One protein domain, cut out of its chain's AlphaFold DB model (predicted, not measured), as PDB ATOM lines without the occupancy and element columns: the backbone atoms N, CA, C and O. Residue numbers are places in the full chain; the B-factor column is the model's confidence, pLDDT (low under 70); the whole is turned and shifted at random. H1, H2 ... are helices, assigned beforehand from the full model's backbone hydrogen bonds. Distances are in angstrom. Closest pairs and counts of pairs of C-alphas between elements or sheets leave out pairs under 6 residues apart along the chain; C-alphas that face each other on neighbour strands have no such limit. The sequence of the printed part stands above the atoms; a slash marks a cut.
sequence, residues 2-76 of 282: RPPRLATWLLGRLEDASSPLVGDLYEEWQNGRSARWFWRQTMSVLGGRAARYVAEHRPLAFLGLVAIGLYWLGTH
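What this domain is: This is residues 2 to 76 of the 282 residues of an uncharacterized protein of Acidobacteria bacterium (UniProt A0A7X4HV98). Short helices H1 and H2 lie side by side with the first part of long H3, which runs on past them to a corner with H4, making an L whose free arm is residues 63 to 76. The 75 printed residues, all helix in class, have four named helices, H1 to H4, and no named strand. The whole is only just extended, close to loose, with a radius of gyration of the C-alphas of 17.5 A and spans of 54 by 24 by 15 A.

How they stand to each other: H1, residues 5 to 14, touches residues 38 to 46 alone of H3, residues 35 to 56; the closest C-alphas, Ala 7 and Trp 39, are 6.3 A apart. H2, residues 20 to 30, forms a hairpin with H3 at a shallow tilt of 13 degrees; they only just touch, with 3 pairs of C-alphas within 8 A, closest Trp 29 and Phe 38 at 7.1 A. H4, residues 58 to 74, is about perpendicular to H3, at 89 degrees. In H1 to H4 every O i to N i+4 pair is within hydrogen-bond range.

Where its parts are: H1 begins at C-alpha 5 (-19.829, 6.317, -36.232) and H4 ends at C-alpha 74 (-61.377, 14.819, -49.796). H3 measures 31.6 A and H4 23.8 A.

The domain as a whole: The printed part has no cut, its links are tight, and pLDDT is under 70 at residues 2, 6 to 8, 10 and 12 to 20.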
ATOM      1  N   ARG A   2     -11.188   4.780 -38.739       65.81
ATOM      2  CA  ARG A   2     -12.478   4.383 -38.144       65.81
ATOM      3  C   ARG A   2     -13.634   4.837 -39.055       65.81
ATOM      4  O   ARG A   2     -13.616   5.996 -39.468       65.81
ATOM      5  N   PRO A   3     -14.598   3.964 -39.384       72.44
ATOM      6  CA  PRO A   3     -15.744   4.338 -40.206       72.44
ATOM      7  C   PRO A   3     -16.645   5.376 -39.523       72.44
ATOM      8  O   PRO A   3     -16.552   5.575 -38.304       72.44
ATOM      9  N   PRO A   4     -17.521   6.053 -40.288       75.75
ATOM     10  CA  PRO A   4     -18.422   7.066 -39.750       75.75
ATOM     11  C   PRO A   4     -19.331   6.459 -38.676       75.75
ATOM     12  O   PRO A   4     -20.193   5.638 -38.984       75.75
ATOM     13  N   ARG A   5     -19.156   6.888 -37.418       73.62
ATOM     14  CA  ARG A   5     -19.829   6.317 -36.232       73.62
ATOM     15  C   ARG A   5     -21.351   6.223 -36.359       73.62
ATOM     16  O   ARG A   5     -21.941   5.271 -35.873       73.62
ATOM     17  N   LEU A   6     -21.977   7.207 -37.004       69.75
ATOM     18  CA  LEU A   6     -23.427   7.247 -37.218       69.75
ATOM     19  C   LEU A   6     -23.902   6.191 -38.220       69.75
ATOM     20  O   LEU A   6     -24.911   5.538 -37.979       69.75
ATOM     21  N   ALA A   7     -23.171   6.006 -39.319       66.62
ATOM     22  CA  ALA A   7     -23.538   5.056 -40.362       66.62
ATOM     23  C   ALA A   7     -23.350   3.611 -39.883       66.62
ATOM     24  O   ALA A   7     -24.205   2.762 -40.111       66.62
ATOM     25  N   THR A   8     -22.276   3.344 -39.143       69.94
ATOM     26  CA  THR A   8     -22.039   2.028 -38.539       69.94
ATOM     27  C   THR A   8     -22.990   1.720 -37.397       69.94
ATOM     28  O   THR A   8     -23.440   0.584 -37.271       69.94
ATOM     29  N   TRP A   9     -23.367   2.731 -36.615       70.31
ATOM     30  CA  TRP A   9     -24.441   2.604 -35.637       70.31
ATOM     31  C   TRP A   9     -25.799   2.315 -36.294       70.31
ATOM     32  O   TRP A   9     -26.550   1.492 -35.783       70.31
ATOM     33  N   LEU A  10     -26.105   2.943 -37.436       68.56
ATOM     34  CA  LEU A  10     -27.311   2.675 -38.227       68.56
ATOM     35  C   LEU A  10     -27.321   1.250 -38.793       68.56
ATOM     36  O   LEU A  10     -28.316   0.549 -38.636       68.56
ATOM     37  N   LEU A  11     -26.213   0.809 -39.396       70.81
ATOM     38  CA  LEU A  11     -26.052  -0.541 -39.950       70.81
ATOM     39  C   LEU A  11     -26.218  -1.622 -38.882       70.81
ATOM     40  O   LEU A  11     -27.043  -2.511 -39.056       70.81
ATOM     41  N   GLY A  12     -25.536  -1.490 -37.740       67.06
ATOM     42  CA  GLY A  12     -25.682  -2.428 -36.619       67.06
ATOM     43  C   GLY A  12     -27.059  -2.393 -35.942       67.06
ATOM     44  O   GLY A  12     -27.361  -3.243 -35.113       67.06
ATOM     45  N   ARG A  13     -27.906  -1.407 -36.270       66.44
ATOM     46  CA  ARG A  13     -29.311  -1.346 -35.833       66.44
ATOM     47  C   ARG A  13     -30.275  -2.008 -36.805       66.44
ATOM     48  O   ARG A  13     -31.417  -2.259 -36.424       66.44
ATOM     49  N   LEU A  14     -29.857  -2.179 -38.054       62.81
ATOM     50  CA  LEU A  14     -30.686  -2.673 -39.145       62.81
ATOM     51  C   LEU A  14     -30.366  -4.133 -39.453       62.81
ATOM     52  O   LEU A  14     -31.279  -4.902 -39.728       62.81
ATOM     53  N   GLU A  15     -29.101  -4.529 -39.400       62.91
ATOM     54  CA  GLU A  15     -28.648  -5.907 -39.573       62.91
ATOM     55  C   GLU A  15     -28.023  -6.435 -38.287       62.91
ATOM     56  O   GLU A  15     -27.403  -5.678 -37.539       62.91
ATOM     57  N   ASP A  16     -28.165  -7.743 -38.055       58.81
ATOM     58  CA  ASP A  16     -27.311  -8.430 -37.093       58.81
ATOM     59  C   ASP A  16     -25.855  -8.125 -37.445       58.81
ATOM     60  O   ASP A  16     -25.464  -8.162 -38.615       58.81
ATOM     61  N   ALA A  17     -25.043  -7.825 -36.433       51.88
ATOM     62  CA  ALA A  17     -23.632  -7.485 -36.611       51.88
ATOM     63  C   ALA A  17     -22.816  -8.596 -37.311       51.88
ATOM     64  O   ALA A  17     -21.682  -8.355 -37.716       51.88
ATOM     65  N   SER A  18     -23.395  -9.792 -37.461       50.84
ATOM     66  CA  SER A  18     -22.868 -10.960 -38.170       50.84
ATOM     67  C   SER A  18     -23.330 -11.092 -39.631       50.84
ATOM     68  O   SER A  18     -22.965 -12.067 -40.286       50.84
ATOM     69  N   SER A  19     -24.126 -10.156 -40.164       64.56
ATOM     70  CA  SER A  19     -24.527 -10.173 -41.576       64.56
ATOM     71  C   SER A  19     -23.291 -10.061 -42.486       64.56
ATOM     72  O   SER A  19     -22.523  -9.103 -42.331       64.56
ATOM     73  N   PRO A  20     -23.110 -10.967 -43.471       69.38
ATOM     74  CA  PRO A  20     -22.019 -10.894 -44.449       69.38
ATOM     75  C   PRO A  20     -21.939  -9.529 -45.149       69.38
ATOM     76  O   PRO A  20     -20.859  -9.005 -45.391       69.38
ATOM     77  N   LEU A  21     -23.097  -8.897 -45.365       70.44
ATOM     78  CA  LEU A  21     -23.245  -7.585 -45.999       70.44
ATOM     79  C   LEU A  21     -22.608  -6.444 -45.186       70.44
ATOM     80  O   LEU A  21     -22.038  -5.514 -45.756       70.44
ATOM     81  N   VAL A  22     -22.683  -6.510 -43.852       70.56
ATOM     82  CA  VAL A  22     -22.042  -5.528 -42.960       70.56
ATOM     83  C   VAL A  22     -20.530  -5.747 -42.933       70.56
ATOM     84  O   VAL A  22     -19.782  -4.769 -42.902       70.56
ATOM     85  N   GLY A  23     -20.091  -7.010 -42.989       72.50
ATOM     86  CA  GLY A  23     -18.683  -7.395 -43.111       72.50
ATOM     87  C   GLY A  23     -18.038  -6.821 -44.373       72.50
ATOM     88  O   GLY A  23     -17.075  -6.060 -44.264       72.50
ATOM     89  N   ASP A  24     -18.641  -7.067 -45.537       79.38
ATOM     90  CA  ASP A  24     -18.153  -6.590 -46.839       79.38
ATOM     91  C   ASP A  24     -18.058  -5.054 -46.901       79.38
ATOM     92  O   ASP A  24     -17.087  -4.487 -47.406       79.38
ATOM     93  N   LEU A  25     -19.039  -4.343 -46.326       80.25
ATOM     94  CA  LEU A  25     -19.022  -2.877 -46.251       80.25
ATOM     95  C   LEU A  25     -17.879  -2.342 -45.380       80.25
ATOM     96  O   LEU A  25     -17.312  -1.284 -45.676       80.25
ATOM     97  N   TYR A  26     -17.557  -3.044 -44.291       77.94
ATOM     98  CA  TYR A  26     -16.437  -2.702 -43.419       77.94
ATOM     99  C   TYR A  26     -15.087  -3.032 -44.064       77.94
ATOM    100  O   TYR A  26     -14.156  -2.235 -43.919       77.94
ATOM    101  N   GLU A  27     -14.970  -4.142 -44.794       78.62
ATOM    102  CA  GLU A  27     -13.763  -4.493 -45.552       78.62
ATOM    103  C   GLU A  27     -13.496  -3.499 -46.691       78.62
ATOM    104  O   GLU A  27     -12.396  -2.951 -46.790       78.62
ATOM    105  N   GLU A  28     -14.508  -3.155 -47.496       80.31
ATOM    106  CA  GLU A  28     -14.362  -2.140 -48.549       80.31
ATOM    107  C   GLU A  28     -14.006  -0.756 -47.980       80.31
ATOM    108  O   GLU A  28     -13.252   0.002 -48.597       80.31
ATOM    109  N   TRP A  29     -14.499  -0.417 -46.786       75.19
ATOM    110  CA  TRP A  29     -14.081   0.793 -46.082       75.19
ATOM    111  C   TRP A  29     -12.600   0.757 -45.692       75.19
ATOM    112  O   TRP A  29     -11.880   1.744 -45.874       75.19
ATOM    113  N   GLN A  30     -12.136  -0.373 -45.153       78.56
ATOM    114  CA  GLN A  30     -10.735  -0.555 -44.777       78.56
ATOM    115  C   GLN A  30      -9.797  -0.488 -45.989       78.56
ATOM    116  O   GLN A  30      -8.698   0.050 -45.857       78.56
ATOM    117  N   ASN A  31     -10.275  -0.878 -47.173       83.88
ATOM    118  CA  ASN A  31      -9.578  -0.743 -48.458       83.88
ATOM    119  C   ASN A  31      -9.507   0.703 -49.009       83.88
ATOM    120  O   ASN A  31      -9.110   0.915 -50.153       83.88
ATOM    121  N   GLY A  32      -9.858   1.723 -48.212       79.25
ATOM    122  CA  GLY A  32      -9.590   3.134 -48.525       79.25
ATOM    123  C   GLY A  32     -10.738   3.896 -49.198       79.25
ATOM    124  O   GLY A  32     -10.528   4.979 -49.748       79.25
ATOM    125  N   ARG A  33     -11.967   3.368 -49.164       80.69
ATOM    126  CA  ARG A  33     -13.156   4.052 -49.704       80.69
ATOM    127  C   ARG A  33     -13.545   5.284 -48.871       80.69
ATOM    128  O   ARG A  33     -13.312   5.365 -47.671       80.69
ATOM    129  N   SER A  34     -14.175   6.269 -49.520       84.38
ATOM    130  CA  SER A  34     -14.531   7.559 -48.903       84.38
ATOM    131  C   SER A  34     -15.811   7.515 -48.056       84.38
ATOM    132  O   SER A  34     -16.736   6.754 -48.342       84.38
ATOM    133  N   ALA A  35     -15.925   8.401 -47.051       77.00
ATOM    134  CA  ALA A  35     -17.088   8.503 -46.142       77.00
ATOM    135  C   ALA A  35     -18.436   8.635 -46.872       77.00
ATOM    136  O   ALA A  35     -19.442   8.076 -46.437       77.00
ATOM    137  N   ARG A  36     -18.444   9.340 -48.008       77.94
ATOM    138  CA  ARG A  36     -19.630   9.509 -48.857       77.94
ATOM    139  C   ARG A  36     -20.062   8.203 -49.524       77.94
ATOM    140  O   ARG A  36     -21.258   7.963 -49.650       77.94
ATOM    141  N   TRP A  37     -19.113   7.352 -49.920       83.44
ATOM    142  CA  TRP A  37     -19.417   6.037 -50.486       83.44
ATOM    143  C   TRP A  37     -20.096   5.138 -49.446       83.44
ATOM    144  O   TRP A  37     -21.149   4.576 -49.735       83.44
ATOM    145  N   PHE A  38     -19.562   5.100 -48.220       80.69
ATOM    146  CA  PHE A  38     -20.127   4.299 -47.128       80.69
ATOM    147  C   PHE A  38     -21.562   4.726 -46.793       80.69
ATOM    148  O   PHE A  38     -22.458   3.890 -46.716       80.69
ATOM    149  N   TRP A  39     -21.815   6.038 -46.701       77.81
ATOM    150  CA  TRP A  39     -23.164   6.578 -46.499       77.81
ATOM    151  C   TRP A  39     -24.128   6.225 -47.626       77.81
ATOM    152  O   TRP A  39     -25.275   5.867 -47.361       77.81
ATOM    153  N   ARG A  40     -23.673   6.286 -48.881       81.38
ATOM    154  CA  ARG A  40     -24.506   5.915 -50.028       81.38
ATOM    155  C   ARG A  40     -24.924   4.445 -49.960       81.38
ATOM    156  O   ARG A  40     -26.073   4.141 -50.260       81.38
ATOM    157  N   GLN A  41     -24.027   3.564 -49.518       81.25
ATOM    158  CA  GLN A  41     -24.346   2.148 -49.337       81.25
ATOM    159  C   GLN A  41     -25.220   1.881 -48.112       81.25
ATOM    160  O   GLN A  41     -26.169   1.111 -48.181       81.25
ATOM    161  N   THR A  42     -24.982   2.571 -46.996       78.00
ATOM    162  CA  THR A  42     -25.881   2.476 -45.838       78.00
ATOM    163  C   THR A  42     -27.307   2.881 -46.222       78.00
ATOM    164  O   THR A  42     -28.256   2.193 -45.858       78.00
ATOM    165  N   MET A  43     -27.475   3.952 -47.008       75.69
ATOM    166  CA  MET A  43     -28.785   4.388 -47.505       75.69
ATOM    167  C   MET A  43     -29.401   3.423 -48.526       75.69
ATOM    168  O   MET A  43     -30.615   3.229 -48.496       75.69
ATOM    169  N   SER A  44     -28.605   2.793 -49.398       78.19
ATOM    170  CA  SER A  44     -29.119   1.805 -50.358       78.19
ATOM    171  C   SER A  44     -29.632   0.544 -49.654       78.19
ATOM    172  O   SER A  44     -30.714   0.060 -49.986       78.19
ATOM    173  N   VAL A  45     -28.926   0.066 -48.624       78.12
ATOM    174  CA  VAL A  45     -29.366  -1.049 -47.768       78.12
ATOM    175  C   VAL A  45     -30.663  -0.692 -47.037       78.12
ATOM    176  O   VAL A  45     -31.609  -1.483 -47.020       78.12
ATOM    177  N   LEU A  46     -30.741   0.523 -46.490       75.81
ATOM    178  CA  LEU A  46     -31.923   1.032 -45.790       75.81
ATOM    179  C   LEU A  46     -33.139   1.106 -46.721       75.81
ATOM    180  O   LEU A  46     -34.208   0.593 -46.387       75.81
ATOM    181  N   GLY A  47     -32.955   1.669 -47.918       77.12
ATOM    182  CA  GLY A  47     -33.984   1.737 -48.953       77.12
ATOM    183  C   GLY A  47     -34.425   0.353 -49.431       77.12
ATOM    184  O   GLY A  47     -35.621   0.089 -49.532       77.12
ATOM    185  N   GLY A  48     -33.479  -0.565 -49.647       78.19
ATOM    186  CA  GLY A  48     -33.768  -1.945 -50.039       78.19
ATOM    187  C   GLY A  48     -34.578  -2.705 -48.987       78.19
ATOM    188  O   GLY A  48     -35.489  -3.456 -49.335       78.19
ATOM    189  N   ARG A  49     -34.302  -2.488 -47.696       75.31
ATOM    190  CA  ARG A  49     -35.095  -3.065 -46.602       75.31
ATOM    191  C   ARG A  49     -36.475  -2.441 -46.482       75.31
ATOM    192  O   ARG A  49     -37.438  -3.183 -46.327       75.31
ATOM    193  N   ALA A  50     -36.584  -1.118 -46.583       72.88
ATOM    194  CA  ALA A  50     -37.880  -0.447 -46.595       72.88
ATOM    195  C   ALA A  50     -38.756  -0.979 -47.742       72.88
ATOM    196  O   ALA A  50     -39.916  -1.322 -47.526       72.88
ATOM    197  N   ALA A  51     -38.174  -1.149 -48.932       76.00
ATOM    198  CA  ALA A  51     -38.853  -1.728 -50.085       76.00
ATOM    199  C   ALA A  51     -39.286  -3.184 -49.844       76.00
ATOM    200  O   ALA A  51     -40.429  -3.527 -50.138       76.00
ATOM    201  N   ARG A  52     -38.420  -4.032 -49.269       78.94
ATOM    202  CA  ARG A  52     -38.780  -5.418 -48.907       78.94
ATOM    203  C   ARG A  52     -39.872  -5.471 -47.845       78.94
ATOM    204  O   ARG A  52     -40.826  -6.210 -48.018       78.94
ATOM    205  N   TYR A  53     -39.791  -4.639 -46.813       74.50
ATOM    206  CA  TYR A  53     -40.804  -4.565 -45.763       74.50
ATOM    207  C   TYR A  53     -42.174  -4.167 -46.329       74.50
ATOM    208  O   TYR A  53     -43.183  -4.796 -46.015       74.50
ATOM    209  N   VAL A  54     -42.210  -3.176 -47.227       75.25
ATOM    210  CA  VAL A  54     -43.420  -2.791 -47.970       75.25
ATOM    211  C   VAL A  54     -43.905  -3.925 -48.882       75.25
ATOM    212  O   VAL A  54     -45.108  -4.161 -48.977       75.25
ATOM    213  N   ALA A  55     -42.993  -4.654 -49.530       77.38
ATOM    214  CA  ALA A  55     -43.316  -5.789 -50.395       77.38
ATOM    215  C   ALA A  55     -43.778  -7.046 -49.631       77.38
ATOM    216  O   ALA A  55     -44.521  -7.851 -50.185       77.38
ATOM    217  N   GLU A  56     -43.385  -7.209 -48.372       80.44
ATOM    218  CA  GLU A  56     -43.897  -8.242 -47.465       80.44
ATOM    219  C   GLU A  56     -45.273  -7.840 -46.910       80.44
ATOM    220  O   GLU A  56     -46.165  -8.672 -46.772       80.44
ATOM    221  N   HIS A  57     -45.492  -6.540 -46.689       79.81
ATOM    222  CA  HIS A  57     -46.720  -5.970 -46.129       79.81
ATOM    223  C   HIS A  57     -47.558  -5.218 -47.180       79.81
ATOM    224  O   HIS A  57     -48.186  -4.196 -46.890       79.81
ATOM    225  N   ARG A  58     -47.621  -5.743 -48.412       78.31
ATOM    226  CA  ARG A  58     -48.375  -5.152 -49.539       78.31
ATOM    227  C   ARG A  58     -49.812  -4.745 -49.207       78.31
ATOM    228  O   ARG A  58     -50.189  -3.651 -49.626       78.31
ATOM    229  N   PRO A  59     -50.624  -5.539 -48.474       76.38
ATOM    230  CA  PRO A  59     -51.984  -5.114 -48.149       76.38
ATOM    231  C   PRO A  59     -52.017  -3.890 -47.222       76.38
ATOM    232  O   PRO A  59     -52.881  -3.034 -47.401       76.38
ATOM    233  N   LEU A  60     -51.060  -3.757 -46.288       72.62
ATOM    234  CA  LEU A  60     -50.923  -2.560 -45.447       72.62
ATOM    235  C   LEU A  60     -50.569  -1.336 -46.284       72.62
ATOM    236  O   LEU A  60     -51.211  -0.295 -46.165       72.62
ATOM    237  N   ALA A  61     -49.554  -1.471 -47.136       75.00
ATOM    238  CA  ALA A  61     -49.076  -0.378 -47.970       75.00
ATOM    239  C   ALA A  61     -50.149   0.097 -48.955       75.00
ATOM    240  O   ALA A  61     -50.365   1.298 -49.100       75.00
ATOM    241  N   PHE A  62     -50.870  -0.840 -49.577       82.25
ATOM    242  CA  PHE A  62     -51.991  -0.528 -50.456       82.25
ATOM    243  C   PHE A  62     -53.095   0.225 -49.711       82.25
ATOM    244  O   PHE A  62     -53.540   1.268 -50.177       82.25
ATOM    245  N   LEU A  63     -53.502  -0.250 -48.530       76.81
ATOM    246  CA  LEU A  63     -54.566   0.394 -47.763       76.81
ATOM    247  C   LEU A  63     -54.162   1.783 -47.252       76.81
ATOM    248  O   LEU A  63     -54.978   2.699 -47.282       76.81
ATOM    249  N   GLY A  64     -52.907   1.960 -46.831       77.62
ATOM    250  CA  GLY A  64     -52.364   3.272 -46.478       77.62
ATOM    251  C   GLY A  64     -52.356   4.234 -47.666       77.62
ATOM    252  O   GLY A  64     -52.747   5.388 -47.521       77.62
ATOM    253  N   LEU A  65     -51.993   3.753 -48.855       81.62
ATOM    254  CA  LEU A  65     -51.997   4.557 -50.076       81.62
ATOM    255  C   LEU A  65     -53.421   4.925 -50.515       81.62
ATOM    256  O   LEU A  65     -53.666   6.067 -50.890       81.62
ATOM    257  N   VAL A  66     -54.376   3.999 -50.386       82.69
ATOM    258  CA  VAL A  66     -55.807   4.275 -50.588       82.69
ATOM    259  C   VAL A  66     -56.315   5.297 -49.572       82.69
ATOM    260  O   VAL A  66     -57.035   6.211 -49.953       82.69
ATOM    261  N   ALA A  67     -55.929   5.189 -48.299       80.31
ATOM    262  CA  ALA A  67     -56.317   6.146 -47.268       80.31
ATOM    263  C   ALA A  67     -55.770   7.555 -47.545       80.31
ATOM    264  O   ALA A  67     -56.517   8.524 -47.428       80.31
ATOM    265  N   ILE A  68     -54.501   7.665 -47.954       81.19
ATOM    266  CA  ILE A  68     -53.895   8.934 -48.382       81.19
ATOM    267  C   ILE A  68     -54.623   9.475 -49.614       81.19
ATOM    268  O   ILE A  68     -54.977  10.647 -49.636       81.19
ATOM    269  N   GLY A  69     -54.900   8.629 -50.611       83.44
ATOM    270  CA  GLY A  69     -55.638   9.020 -51.811       83.44
ATOM    271  C   GLY A  69     -57.057   9.503 -51.502       83.44
ATOM    272  O   GLY A  69     -57.488  10.512 -52.049       83.44
ATOM    273  N   LEU A  70     -57.763   8.839 -50.585       82.12
ATOM    274  CA  LEU A  70     -59.097   9.242 -50.140       82.12
ATOM    275  C   LEU A  70     -59.060  10.587 -49.408       82.12
ATOM    276  O   LEU A  70     -59.887  11.449 -49.692       82.12
ATOM    277  N   TYR A  71     -58.098  10.776 -48.499       82.12
ATOM    278  CA  TYR A  71     -57.901  12.058 -47.820       82.12
ATOM    279  C   TYR A  71     -57.568  13.169 -48.813       82.12
ATOM    280  O   TYR A  71     -58.157  14.240 -48.741       82.12
ATOM    281  N   TRP A  72     -56.679  12.900 -49.767       83.12
ATOM    282  CA  TRP A  72     -56.272  13.857 -50.791       83.12
ATOM    283  C   TRP A  72     -57.418  14.230 -51.738       83.12
ATOM    284  O   TRP A  72     -57.597  15.396 -52.065       83.12
ATOM    285  N   LEU A  73     -58.258  13.275 -52.146       85.00
ATOM    286  CA  LEU A  73     -59.481  13.588 -52.893       85.00
ATOM    287  C   LEU A  73     -60.445  14.425 -52.046       85.00
ATOM    288  O   LEU A  73     -61.022  15.391 -52.535       85.00
ATOM    289  N   GLY A  74     -60.571  14.085 -50.764       82.06
ATOM    290  CA  GLY A  74     -61.377  14.819 -49.796       82.06
ATOM    291  C   GLY A  74     -60.972  16.282 -49.635       82.06
ATOM    292  O   GLY A  74     -61.849  17.136 -49.505       82.06
ATOM    293  N   THR A  75     -59.672  16.587 -49.723       79.56
ATOM    294  CA  THR A  75     -59.164  17.963 -49.600       79.56
ATOM    295  C   THR A  75     -59.553  18.864 -50.776       79.56
ATOM    296  O   THR A  75     -59.383  20.074 -50.698       79.56
ATOM    297  N   HIS A  76     -60.058  18.298 -51.876       84.50
ATOM    298  CA  HIS A  76     -60.460  19.045 -53.073       84.50
ATOM    299  C   HIS A  76     -61.979  19.218 -53.192       84.50
ATOM    300  O   HIS A  76     -62.450  19.801 -54.167       84.50
TER     301      HIS A  76